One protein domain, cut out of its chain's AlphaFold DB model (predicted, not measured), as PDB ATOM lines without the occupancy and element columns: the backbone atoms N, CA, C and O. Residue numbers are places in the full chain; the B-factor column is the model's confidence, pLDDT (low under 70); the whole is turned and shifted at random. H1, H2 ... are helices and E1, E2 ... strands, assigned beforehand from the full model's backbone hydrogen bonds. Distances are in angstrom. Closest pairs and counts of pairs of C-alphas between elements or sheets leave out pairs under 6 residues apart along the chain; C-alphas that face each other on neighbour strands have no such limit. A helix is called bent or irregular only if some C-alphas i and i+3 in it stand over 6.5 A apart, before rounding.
ATOM      1  N   GLU A   4     -20.436  21.980 319.271       83.44
ATOM      2  CA  GLU A   4     -21.404  21.198 320.065       83.44
ATOM      3  C   GLU A   4     -22.185  22.065 321.065       83.44
ATOM      4  O   GLU A   4     -23.279  21.691 321.475       83.44
ATOM      5  N   LEU A   5     -21.635  23.224 321.444       86.94
ATOM      6  CA  LEU A   5     -22.254  24.190 322.353       86.94
ATOM      7  C   LEU A   5     -22.987  25.323 321.612       86.94
ATOM      8  O   LEU A   5     -23.484  26.240 322.258       86.94
ATOM      9  N   GLY A   6     -23.032  25.292 320.273       88.38
ATOM     10  CA  GLY A   6     -23.624  26.364 319.466       88.38
ATOM     11  C   GLY A   6     -22.877  27.701 319.557       88.38
ATOM     12  O   GLY A   6     -23.462  28.742 319.275       88.38
ATOM     13  N   ALA A   7     -21.605  27.697 319.970       90.81
ATOM     14  CA  ALA A   7     -20.806  28.913 320.078       90.81
ATOM     15  C   ALA A   7     -20.273  29.358 318.705       90.81
ATOM     16  O   ALA A   7     -19.831  28.537 317.902       90.81
ATOM     17  N   GLU A   8     -20.245  30.669 318.460       91.31
ATOM     18  CA  GLU A   8     -19.703  31.257 317.222       91.31
ATOM     19  C   GLU A   8     -18.186  31.499 317.298       91.31
ATOM     20  O   GLU A   8     -17.480  31.491 316.284       91.31
ATOM     21  N   GLY A   9     -17.665  31.666 318.515       92.56
ATOM     22  CA  GLY A   9     -16.249  31.863 318.789       92.56
ATOM     23  C   GLY A   9     -15.817  31.200 320.095       92.56
ATOM     24  O   GLY A   9     -16.618  31.015 321.009       92.56
ATOM     25  N   VAL A  10     -14.539  30.844 320.182       94.62
ATOM     26  CA  VAL A  10     -13.901  30.286 321.380       94.62
ATOM     27  C   VAL A  10     -12.713  31.160 321.750       94.62
ATOM     28  O   VAL A  10     -11.860  31.438 320.908       94.62
ATOM     29  N   VAL A  11     -12.650  31.572 323.016       94.06
ATOM     30  CA  VAL A  11     -11.494  32.279 323.572       94.06
ATOM     31  C   VAL A  11     -10.579  31.277 324.272       94.06
ATOM     32  O   VAL A  11     -11.031  30.519 325.128       94.06
ATOM     33  N   VAL A  12      -9.295  31.285 323.924       94.81
ATOM     34  CA  VAL A  12      -8.263  30.430 324.529       94.81
ATOM     35  C   VAL A  12      -7.135  31.307 325.050       94.81
ATOM     36  O   VAL A  12      -6.663  32.182 324.335       94.81
ATOM     37  N   GLY A  13      -6.703  31.082 326.288       94.75
ATOM     38  CA  GLY A  13      -5.598  31.816 326.905       94.75
ATOM     39  C   GLY A  13      -4.420  30.905 327.241       94.75
ATOM     40  O   GLY A  13      -4.618  29.806 327.755       94.75
ATOM     41  N   TYR A  14      -3.203  31.388 327.009       96.44
ATOM     42  CA  TYR A  14      -1.949  30.735 327.375       96.44
ATOM     43  C   TYR A  14      -1.145  31.650 328.287       96.44
ATOM     44  O   TYR A  14      -0.898  32.805 327.950       96.44
ATOM     45  N   VAL A  15      -0.701  31.138 329.434       96.00
ATOM     46  CA  VAL A  15       0.219  31.852 330.327       96.00
ATOM     47  C   VAL A  15       1.580  31.181 330.217       96.00
ATOM     48  O   VAL A  15       1.762  30.059 330.681       96.00
ATOM     49  N   TYR A  16       2.534  31.860 329.586       94.31
ATOM     50  CA  TYR A  16       3.888  31.342 329.369       94.31
ATOM     51  C   TYR A  16       4.809  31.626 330.552       94.31
ATOM     52  O   TYR A  16       5.706  30.845 330.861       94.31
ATOM     53  N   ARG A  17       4.595  32.760 331.224       92.81
ATOM     54  CA  ARG A  17       5.393  33.176 332.372       92.81
ATOM     55  C   ARG A  17       4.492  33.821 333.404       92.81
ATOM     56  O   ARG A  17       3.761  34.755 333.096       92.81
ATOM     57  N   PHE A  18       4.587  33.330 334.632       92.31
ATOM     58  CA  PHE A  18       3.976  33.934 335.806       92.31
ATOM     59  C   PHE A  18       4.976  33.831 336.953       92.31
ATOM     60  O   PHE A  18       5.052  32.821 337.656       92.31
ATOM     61  N   ARG A  19       5.835  34.841 337.076       88.62
ATOM     62  CA  ARG A  19       6.902  34.875 338.073       88.62
ATOM     63  C   ARG A  19       6.602  35.962 339.080       88.62
ATOM     64  O   ARG A  19       6.634  37.138 338.734       88.62
ATOM     65  N   GLU A  20       6.352  35.551 340.316       86.25
ATOM     66  CA  GLU A  20       6.194  36.475 341.432       86.25
ATOM     67  C   GLU A  20       7.518  37.168 341.767       86.25
ATOM     68  O   GLU A  20       8.602  36.610 341.549       86.25
ATOM     69  N   ARG A  21       7.436  38.385 342.311       76.06
ATOM     70  CA  ARG A  21       8.623  39.064 342.836       76.06
ATOM     71  C   ARG A  21       9.200  38.291 344.029       76.06
ATOM     72  O   ARG A  21       8.455  37.797 344.875       76.06
ATOM     73  N   LYS A  22      10.529  38.234 344.141       65.50
ATOM     74  CA  LYS A  22      11.224  37.768 345.355       65.50
ATOM     75  C   LYS A  22      11.993  38.921 345.990       65.50
ATOM     76  O   LYS A  22      12.810  39.555 345.321       65.50
ATOM     77  N   GLY A  23      11.716  39.172 347.270       60.25
ATOM     78  CA  GLY A  23      12.352  40.220 348.072       60.25
ATOM     79  C   GLY A  23      11.368  41.131 348.822       60.25
ATOM     80  O   GLY A  23      10.160  41.135 348.559       60.25
ATOM     81  N   VAL A  24      11.879  41.895 349.791       55.09
ATOM     82  CA  VAL A  24      11.113  42.905 350.550       55.09
ATOM     83  C   VAL A  24      10.856  44.149 349.691       55.09
ATOM     84  O   VAL A  24      11.513  44.346 348.676       55.09
ATOM     85  N   ALA A  25       9.902  45.003 350.080       50.72
ATOM     86  CA  ALA A  25       9.439  46.150 349.277       50.72
ATOM     87  C   ALA A  25      10.556  47.080 348.737       50.72
ATOM     88  O   ALA A  25      10.355  47.721 347.711       50.72
ATOM     89  N   TYR A  26      11.726  47.105 349.388       44.88
ATOM     90  CA  TYR A  26      12.894  47.924 349.031       44.88
ATOM     91  C   TYR A  26      14.091  47.146 348.449       44.88
ATOM     92  O   TYR A  26      15.103  47.747 348.100       44.88
ATOM     93  N   SER A  27      14.026  45.817 348.340       48.59
ATOM     94  CA  SER A  27      15.100  45.001 347.755       48.59
ATOM     95  C   SER A  27      14.489  43.815 347.038       48.59
ATOM     96  O   SER A  27      14.067  42.847 347.665       48.59
ATOM     97  N   VAL A  28      14.405  43.927 345.718       54.34
ATOM     98  CA  VAL A  28      13.902  42.885 344.828       54.34
ATOM     99  C   VAL A  28      15.113  42.213 344.190       54.34
ATOM    100  O   VAL A  28      15.788  42.827 343.373       54.34
ATOM    101  N   GLU A  29      15.389  40.960 344.559       58.44
ATOM    102  CA  GLU A  29      16.401  40.141 343.871       58.44
ATOM    103  C   GLU A  29      15.896  39.702 342.492       58.44
ATOM    104  O   GLU A  29      16.670  39.574 341.549       58.44
ATOM    105  N   HIS A  30      14.582  39.464 342.371       65.56
ATOM    106  CA  HIS A  30      13.941  39.046 341.125       65.56
ATOM    107  C   HIS A  30      12.605  39.764 340.944       65.56
ATOM    108  O   HIS A  30      11.698  39.563 341.760       65.56
ATOM    109  N   PRO A  31      12.437  40.564 339.880       75.31
ATOM    110  CA  PRO A  31      11.197  41.281 339.661       75.31
ATOM    111  C   PRO A  31      10.075  40.380 339.153       75.31
ATOM    112  O   PRO A  31      10.320  39.349 338.502       75.31
ATOM    113  N   ALA A  32       8.843  40.829 339.406       85.06
ATOM    114  CA  ALA A  32       7.651  40.216 338.851       85.06
ATOM    115  C   ALA A  32       7.715  40.222 337.319       85.06
ATOM    116  O   ALA A  32       8.188  41.180 336.697       85.06
ATOM    117  N   ALA A  33       7.273  39.128 336.708       88.56
ATOM    118  CA  ALA A  33       7.257  39.006 335.262       88.56
ATOM    119  C   ALA A  33       6.085  38.154 334.794       88.56
ATOM    120  O   ALA A  33       5.854  37.062 335.320       88.56
ATOM    121  N   VAL A  34       5.373  38.644 333.788       93.62
ATOM    122  CA  VAL A  34       4.203  37.985 333.222       93.62
ATOM    123  C   VAL A  34       4.302  37.997 331.707       93.62
ATOM    124  O   VAL A  34       4.578  39.031 331.103       93.62
ATOM    125  N   THR A  35       4.045  36.843 331.106       95.81
ATOM    126  CA  THR A  35       3.903  36.690 329.660       95.81
ATOM    127  C   THR A  35       2.687  35.819 329.403       95.81
ATOM    128  O   THR A  35       2.630  34.684 329.888       95.81
ATOM    129  N   PHE A  36       1.716  36.331 328.658       96.94
ATOM    130  CA  PHE A  36       0.524  35.586 328.277       96.94
ATOM    131  C   PHE A  36       0.049  35.968 326.880       96.94
ATOM    132  O   PHE A  36       0.446  36.974 326.289       96.94
ATOM    133  N   GLU A  37      -0.856  35.149 326.375       97.00
ATOM    134  CA  GLU A  37      -1.507  35.338 325.099       97.00
ATOM    135  C   GLU A  37      -2.964  34.883 325.164       97.00
ATOM    136  O   GLU A  37      -3.291  33.946 325.887       97.00
ATOM    137  N   ILE A  38      -3.840  35.554 324.421       96.88
ATOM    138  CA  ILE A  38      -5.262  35.234 324.323       96.88
ATOM    139  C   ILE A  38      -5.649  35.214 322.849       96.88
ATOM    140  O   ILE A  38      -5.364  36.152 322.109       96.88
ATOM    141  N   HIS A  39      -6.309  34.148 322.419       96.38
ATOM    142  CA  HIS A  39      -6.793  33.941 321.059       96.38
ATOM    143  C   HIS A  39      -8.309  33.914 321.052       96.38
ATOM    144  O   HIS A  39      -8.909  33.236 321.878       96.38
ATOM    145  N   LEU A  40      -8.921  34.595 320.089       96.00
ATOM    146  CA  LEU A  40     -10.313  34.384 319.708       96.00
ATOM    147  C   LEU A  40     -10.332  33.610 318.393       96.00
ATOM    148  O   LEU A  40      -9.880  34.121 317.368       96.00
ATOM    149  N   LEU A  41     -10.863  32.395 318.426       95.50
ATOM    150  CA  LEU A  41     -11.015  31.526 317.266       95.50
ATOM    151  C   LEU A  41     -12.476  31.515 316.826       95.50
ATOM    152  O   LEU A  41     -13.361  31.336 317.663       95.50
ATOM    153  N   ARG A  42     -12.745  31.662 315.528       94.88
ATOM    154  CA  ARG A  42     -14.081  31.437 314.966       94.88
ATOM    155  C   ARG A  42     -14.339  29.939 314.878       94.88
ATOM    156  O   ARG A  42     -13.516  29.190 314.359       94.88
ATOM    157  N   VAL A  43     -15.496  29.495 315.353       95.50
ATOM    158  CA  VAL A  43     -15.818  28.062 315.409       95.50
ATOM    159  C   VAL A  43     -16.084  27.468 314.026       95.50
ATOM    160  O   VAL A  43     -15.757  26.307 313.802       95.50
ATOM    161  N   SER A  44     -16.646  28.242 313.094       94.19
ATOM    162  CA  SER A  44     -17.072  27.732 311.783       94.19
ATOM    163  C   SER A  44     -15.928  27.227 310.899       94.19
ATOM    164  O   SER A  44     -16.136  26.317 310.106       94.19
ATOM    165  N   ASP A  45     -14.746  27.837 311.001       93.75
ATOM    166  CA  ASP A  45     -13.586  27.573 310.136       93.75
ATOM    167  C   ASP A  45     -12.258  27.460 310.910       93.75
ATOM    168  O   ASP A  45     -11.219  27.178 310.316       93.75
ATOM    169  N   GLY A  46     -12.272  27.663 312.232       93.19
ATOM    170  CA  GLY A  46     -11.077  27.658 313.076       93.19
ATOM    171  C   GLY A  46     -10.192  28.898 312.922       93.19
ATOM    172  O   GLY A  46      -9.078  28.911 313.449       93.19
ATOM    173  N   ALA A  47     -10.639  29.938 312.212       95.69
ATOM    174  CA  ALA A  47      -9.820  31.114 311.947       95.69
ATOM    175  C   ALA A  47      -9.498  31.893 313.232       95.69
ATOM    176  O   ALA A  47     -10.378  32.148 314.057       95.69
ATOM    177  N   LEU A  48      -8.248  32.344 313.371       95.94
ATOM    178  CA  LEU A  48      -7.845  33.287 314.416       95.94
ATOM    179  C   LEU A  48      -8.388  34.681 314.085       95.94
ATOM    180  O   LEU A  48      -7.878  35.365 313.202       95.94
ATOM    181  N   VAL A  49      -9.432  35.093 314.799       96.06
ATOM    182  CA  VAL A  49     -10.119  36.379 314.616       96.06
ATOM    183  C   VAL A  49      -9.392  37.501 315.343       96.06
ATOM    184  O   VAL A  49      -9.350  38.631 314.862       96.06
ATOM    185  N   TRP A  50      -8.824  37.207 316.510       96.38
ATOM    186  CA  TRP A  50      -8.094  38.190 317.299       96.38
ATOM    187  C   TRP A  50      -7.037  37.523 318.172       96.38
ATOM    188  O   TRP A  50      -7.213  36.397 318.643       96.38
ATOM    189  N   ARG A  51      -5.940  38.251 318.391       96.50
ATOM    190  CA  ARG A  51      -4.811  37.851 319.223       96.50
ATOM    191  C   ARG A  51      -4.446  38.998 320.155       96.50
ATOM    192  O   ARG A  51      -3.997  40.047 319.701       96.50
ATOM    193  N   GLY A  52      -4.588  38.762 321.449       95.69
ATOM    194  CA  GLY A  52      -4.024  39.587 322.501       95.69
ATOM    195  C   GLY A  52      -2.703  39.001 322.980       95.69
ATOM    196  O   GLY A  52      -2.638  37.814 323.280       95.69
ATOM    197  N   PHE A  53      -1.655  39.812 323.068       94.88
ATOM    198  CA  PHE A  53      -0.359  39.395 323.602       94.88
ATOM    199  C   PHE A  53       0.112  40.393 324.652       94.88
ATOM    200  O   PHE A  53      -0.046  41.604 324.481       94.88
ATOM    201  N   PHE A  54       0.702  39.877 325.723       92.50
ATOM    202  CA  PHE A  54       1.297  40.681 326.774       92.50
ATOM    203  C   PHE A  54       2.595  40.034 327.240       92.50
ATOM    204  O   PHE A  54       2.612  38.859 327.604       92.50
ATOM    205  N   ASP A  55       3.666  40.818 327.274       93.31
ATOM    206  CA  ASP A  55       4.940  40.417 327.853       93.31
ATOM    207  C   ASP A  55       5.554  41.587 328.610       93.31
ATOM    208  O   ASP A  55       5.874  42.626 328.028       93.31
ATOM    209  N   LYS A  56       5.698  41.431 329.926       87.38
ATOM    210  CA  LYS A  56       6.303  42.452 330.771       87.38
ATOM    211  C   LYS A  56       7.100  41.818 331.901       87.38
ATOM    212  O   LYS A  56       6.604  40.989 332.662       87.38
ATOM    213  N   THR A  57       8.342  42.264 332.032       85.25
ATOM    214  CA  THR A  57       9.169  42.087 333.230       85.25
ATOM    215  C   THR A  57       9.242  43.445 333.913       85.25
ATOM    216  O   THR A  57       9.521  44.433 333.239       85.25
ATOM    217  N   GLN A  58       8.975  43.532 335.213       73.25
ATOM    218  CA  GLN A  58       9.137  44.795 335.935       73.25
ATOM    219  C   GLN A  58      10.645  45.079 336.128       73.25
ATOM    220  O   GLN A  58      11.383  44.187 336.529       73.25
ATOM    221  N   SER A  59      11.148  46.266 335.790       64.94
ATOM    222  CA  SER A  59      12.582  46.599 335.929       64.94
ATOM    223  C   SER A  59      12.937  47.015 337.355       64.94
ATOM    224  O   SER A  59      12.093  47.564 338.059       64.94
ATOM    225  N   SER A  60      14.177  46.739 337.792       52.34
ATOM    226  CA  SER A  60      14.672  47.093 339.132       52.34
ATOM    227  C   SER A  60      14.706  48.605 339.356       52.34
ATOM    228  O   SER A  60      15.327  49.330 338.588       52.34
ATOM    229  N   LEU A  61      14.057  49.082 340.430       48.50
ATOM    230  CA  LEU A  61      14.001  50.499 340.805       48.50
ATOM    231  C   LEU A  61      15.385  51.168 340.837       48.50
ATOM    232  O   LEU A  61      15.453  52.354 340.579       48.50
ATOM    233  N   MET A  62      16.492  50.466 341.111       46.28
ATOM    234  CA  MET A  62      17.825  51.097 341.099       46.28
ATOM    235  C   MET A  62      18.280  51.536 339.701       46.28
ATOM    236  O   MET A  62      18.998  52.525 339.586       46.28
ATOM    237  N   GLU A  63      17.848  50.844 338.650       47.59
ATOM    238  CA  GLU A  63      18.161  51.201 337.261       47.59
ATOM    239  C   GLU A  63      17.229  52.321 336.747       47.59
ATOM    240  O   GLU A  63      17.662  53.185 335.987       47.59
ATOM    241  N   ASP A  64      15.984  52.379 337.251       47.12
ATOM    242  CA  ASP A  64      14.955  53.368 336.870       47.12
ATOM    243  C   ASP A  64      14.919  54.651 337.738       47.12
ATOM    244  O   ASP A  64      14.527  55.716 337.254       47.12
ATOM    245  N   LEU A  65      15.340  54.604 339.012       47.97
ATOM    246  CA  LEU A  65      15.353  55.755 339.939       47.97
ATOM    247  C   LEU A  65      16.258  56.887 339.444       47.97
ATOM    248  O   LEU A  65      15.978  58.054 339.708       47.97
ATOM    249  N   PHE A  66      17.327  56.553 338.718       51.00
ATOM    250  CA  PHE A  66      18.220  57.539 338.111       51.00
ATOM    251  C   PHE A  66      17.622  58.220 336.870       51.00
ATOM    252  O   PHE A  66      18.161  59.236 336.438       51.00
ATOM    253  N   GLN A  67      16.532  57.697 336.291       48.50
ATOM    254  CA  GLN A  67      16.070  58.110 334.962       48.50
ATOM    255  C   GLN A  67      14.663  58.727 334.911       48.50
ATOM    256  O   GLN A  67      14.390  59.445 333.952       48.50
ATOM    257  N   ILE A  68      13.743  58.485 335.860       44.00
ATOM    258  CA  ILE A  68      12.319  58.754 335.563       44.00
ATOM    259  C   ILE A  68      11.531  59.419 336.711       44.00
ATOM    260  O   ILE A  68      11.152  58.801 337.699       44.00
ATOM    261  N   SER A  69      11.161  60.689 336.509       43.59
ATOM    262  CA  SER A  69      10.235  61.497 337.324       43.59
ATOM    263  C   SER A  69       8.739  61.219 337.060       43.59
ATOM    264  O   SER A  69       7.881  61.990 337.485       43.59
ATOM    265  N   SER A  70       8.388  60.122 336.380       44.81
ATOM    266  CA  SER A  70       7.006  59.776 335.994       44.81
ATOM    267  C   SER A  70       6.417  58.532 336.684       44.81
ATOM    268  O   SER A  70       5.359  58.051 336.279       44.81
ATOM    269  N   PHE A  71       6.995  58.093 337.814       44.97
ATOM    270  CA  PHE A  71       6.457  57.054 338.726       44.97
ATOM    271  C   PHE A  71       5.056  57.354 339.327       44.97
ATOM    272  O   PHE A  71       4.519  56.574 340.111       44.97
ATOM    273  N   PHE A  72       4.423  58.465 338.946       45.06
ATOM    274  CA  PHE A  72       3.212  59.022 339.552       45.06
ATOM    275  C   PHE A  72       1.874  58.392 339.125       45.06
ATOM    276  O   PHE A  72       0.832  58.922 339.503       45.06
ATOM    277  N   ARG A  73       1.837  57.287 338.362       46.41
ATOM    278  CA  ARG A  73       0.550  56.681 337.944       46.41
ATOM    279  C   ARG A  73       0.154  55.391 338.675       46.41
ATOM    280  O   ARG A  73      -0.936  54.890 338.435       46.41
ATOM    281  N   GLY A  74       0.967  54.904 339.614       42.41
ATOM    282  CA  GLY A  74       0.604  53.756 340.452       42.41
ATOM    283  C   GLY A  74       1.500  53.626 341.680       42.41
ATOM    284  O   GLY A  74       2.482  52.899 341.645       42.41
ATOM    285  N   GLU A  75       1.191  54.380 342.736       52.06
ATOM    286  CA  GLU A  75       1.628  54.178 344.136       52.06
ATOM    287  C   GLU A  75       3.115  53.877 344.444       52.06
ATOM    288  O   GLU A  75       3.414  53.389 345.530       52.06
ATOM    289  N   GLY A  76       4.071  54.151 343.550       57.03
ATOM    290  CA  GLY A  76       5.508  54.066 343.853       57.03
ATOM    291  C   GLY A  76       5.994  52.713 344.403       57.03
ATOM    292  O   GLY A  76       7.035  52.668 345.059       57.03
ATOM    293  N   ARG A  77       5.255  51.618 344.168       64.56
ATOM    294  CA  ARG A  77       5.554  50.286 344.714       64.56
ATOM    295  C   ARG A  77       5.687  49.229 343.628       64.56
ATOM    296  O   ARG A  77       5.042  49.270 342.586       64.56
ATOM    297  N   TRP A  78       6.496  48.224 343.933       69.12
ATOM    298  CA  TRP A  78       6.558  46.987 343.170       69.12
ATOM    299  C   TRP A  78       5.211  46.266 343.187       69.12
ATOM    300  O   TRP A  78       4.647  46.040 344.263       69.12
ATOM    301  N   VAL A  79       4.721  45.884 342.007       77.94
ATOM    302  CA  VAL A  79       3.463  45.149 341.874       77.94
ATOM    303  C   VAL A  79       3.747  43.651 341.878       77.94
ATOM    304  O   VAL A  79       4.835  43.187 341.528       77.94
ATOM    305  N   THR A  80       2.778  42.878 342.346       85.56
ATOM    306  CA  THR A  80       2.804  41.416 342.274       85.56
ATOM    307  C   THR A  80       2.618  40.944 340.834       85.56
ATOM    308  O   THR A  80       2.088  41.670 339.990       85.56
ATOM    309  N   ALA A  81       2.982  39.695 340.545       89.19
ATOM    310  CA  ALA A  81       2.680  39.089 339.246       89.19
ATOM    311  C   ALA A  81       1.173  39.097 338.945       89.19
ATOM    312  O   ALA A  81       0.769  39.285 337.801       89.19
ATOM    313  N   LYS A  82       0.330  38.952 339.974       90.31
ATOM    314  CA  LYS A  82      -1.129  39.014 339.829       90.31
ATOM    315  C   LYS A  82      -1.618  40.406 339.423       90.31
ATOM    316  O   LYS A  82      -2.433  40.511 338.514       90.31
ATOM    317  N   GLU A  83      -1.129  41.453 340.082       88.44
ATOM    318  CA  GLU A  83      -1.445  42.844 339.724       88.44
ATOM    319  C   GLU A  83      -0.950  43.163 338.304       88.44
ATOM    320  O   GLU A  83      -1.723  43.653 337.484       88.44
ATOM    321  N   LEU A  84       0.284  42.764 337.967       89.50
ATOM    322  CA  LEU A  84       0.864  42.941 336.632       89.50
ATOM    323  C   LEU A  84       0.060  42.219 335.537       89.50
ATOM    324  O   LEU A  84      -0.124  42.751 334.444       89.50
ATOM    325  N   MET A  85      -0.434  41.012 335.827       91.75
ATOM    326  CA  MET A  85      -1.320  40.271 334.930       91.75
ATOM    327  C   MET A  85      -2.676  40.966 334.771       91.75
ATOM    328  O   MET A  85      -3.197  41.000 333.661       91.75
ATOM    329  N   GLY A  86      -3.238  41.521 335.848       91.44
ATOM    330  CA  GLY A  86      -4.496  42.272 335.808       91.44
ATOM    331  C   GLY A  86      -4.401  43.515 334.923       91.44
ATOM    332  O   GLY A  86      -5.225  43.689 334.027       91.44
ATOM    333  N   GLU A  87      -3.349  44.318 335.104       89.50
ATOM    334  CA  GLU A  87      -3.050  45.468 334.239       89.50
ATOM    335  C   GLU A  87      -2.866  45.044 332.777       89.50
ATOM    336  O   GLU A  87      -3.407  45.670 331.863       89.50
ATOM    337  N   GLY A  88      -2.116  43.959 332.553       90.25
ATOM    338  CA  GLY A  88      -1.897  43.411 331.221       90.25
ATOM    339  C   GLY A  88      -3.193  42.969 330.557       90.25
ATOM    340  O   GLY A  88      -3.430  43.306 329.401       90.25
ATOM    341  N   LEU A  89      -4.068  42.279 331.290       93.19
ATOM    342  CA  LEU A  89      -5.359  41.829 330.785       93.19
ATOM    343  C   LEU A  89      -6.258  43.011 330.412       93.19
ATOM    344  O   LEU A  89      -6.829  43.012 329.323       93.19
ATOM    345  N   GLU A  90      -6.348  44.034 331.265       91.56
ATOM    346  CA  GLU A  90      -7.135  45.238 330.975       91.56
ATOM    347  C   GLU A  90      -6.615  45.957 329.720       91.56
ATOM    348  O   GLU A  90      -7.395  46.341 328.847       91.56
ATOM    349  N   ALA A  91      -5.294  46.108 329.593       89.12
ATOM    350  CA  ALA A  91      -4.673  46.714 328.420       89.12
ATOM    351  C   ALA A  91      -4.912  45.889 327.147       89.12
ATOM    352  O   ALA A  91      -5.262  46.447 326.107       89.12
ATOM    353  N   THR A  92      -4.771  44.565 327.222       92.44
ATOM    354  CA  THR A  92      -5.017  43.661 326.096       92.44
ATOM    355  C   THR A  92      -6.483  43.702 325.656       92.44
ATOM    356  O   THR A  92      -6.754  43.809 324.458       92.44
ATOM    357  N   LEU A  93      -7.437  43.681 326.592       92.12
ATOM    358  CA  LEU A  93      -8.874  43.678 326.292       92.12
ATOM    359  C   LEU A  93      -9.366  44.968 325.624       92.12
ATOM    360  O   LEU A  93     -10.348  44.918 324.891       92.12
ATOM    361  N   LYS A  94      -8.660  46.098 325.769       91.69
ATOM    362  CA  LYS A  94      -8.956  47.335 325.011       91.69
ATOM    363  C   LYS A  94      -8.811  47.165 323.496       91.69
ATOM    364  O   LYS A  94      -9.328  47.977 322.740       91.69
ATOM    365  N   THR A  95      -8.113  46.122 323.049       91.56
ATOM    366  CA  THR A  95      -7.963  45.788 321.624       91.56
ATOM    367  C   THR A  95      -8.956  44.725 321.151       91.56
ATOM    368  O   THR A  95      -8.932  44.350 319.979       91.56
TER     369      THR A  95
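What this domain is: This is residues 4 to 95 of the 100 residues of an uncharacterized protein of Syntrophus sp. RIFOXYC2_FULL_54_9 (UniProt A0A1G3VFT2). A long, narrow sheet of three strands, E1, E4 and E5, makes the length of this domain, and one helix, H2, lies slantwise over one face of it while the other face is bare. At one end the sheet's strands E1 and E4 run on into a small hairpin, E2 and E3, and near that same end lie the short helix H1 and a loop, of which residues 63 to 75 stick out free. The printed part has 92 residues with five named strands and two named helices, in the order E1 E2 E3 E4 E5 H1 H2; the class is mixed, helices and strands. The larger sheet has the order E1, E4, E5, and both it and the sheet of E2 and E3 are antiparallel. The whole is loose, with a radius of gyration of the C-alphas of 17.2 A, and it is a rod spanning 53 by 24 by 17 A.

How they stand to each other: Begin at the inner strand of the larger sheet, E4, residues 33 to 42, whose neighbours are the edge strands E1, residues 9 to 19, and E5, residues 48 to 57. E1 and E4 are antiparallel at 169 degrees between their directions; look at N 12 and O 39, 2.9 A apart, and N 35 and O 17, 2.9 A, both within hydrogen-bond range. E4 and E5 form a hairpin, antiparallel at 177 degrees, with N 38 and O 52 at 2.8 A. The sheet is twisted, its C-alphas lying up to 4.1 A off the best plane, and E1 bends by 50 degrees at residue 16. H2, residues 81 to 93, is on this sheet at a height over the sheet of 8.5 A; together they make two layers, a helix on one face of a sheet. It lies over E4 and E5, slantwise to the strands, at 35 degrees to E5 on the local plane. The closest C-alphas of H2 and E5 are those of Thr 92 and Gly 52, 5.5 A apart; those of H2 and E4 are Ala 81 and Ala 33, 6.1 A. Past Arg 19, E1 runs on into E2, residues 22 to 24, across a break of 2 residues, at 62 degrees. E2 and E3, residues 27 to 30, form a hairpin, antiparallel at 177 degrees, with N 27 and O 24 at 2.9 A, and E3 runs on into E4 at 48 degrees. H1, residues 61 to 64, is not on the larger sheet, and it is apart from E1, E2, E3, E4 and H2. In H2 every O i to N i+4 pair is within hydrogen-bond range; H1 is too short for such a pair.

Where its parts are: Find C-alpha 9 at (-16.249, 31.863, 318.789); from there E1 runs 30.3 A to C-alpha 19 at (6.902, 34.875, 338.073). E2 covers 7.3 A and E3 9.0 A, and E4 then goes back 30.4 A from Ala 33 to Arg 42. E5 covers 26.8 A from Leu 48 to Thr 57, and H1 covers 5.0 A. H2 begins at Ala 81 and runs 18.0 A to C-alpha 93 at (-8.874, 43.678, 326.292). Neither helix is bent.

The domain as a whole: Look for the greatest distance between the C-alphas of Glu 4 and Phe 66, 56.7 A. The printed part has no cut. The link from H1 to H2, residues 65 to 80, is long, and the other links are tight. The mean pLDDT of the printed part is 78.9; residues 22 to 30 and 59 to 78 are under 70, and H1 has a mean of 47.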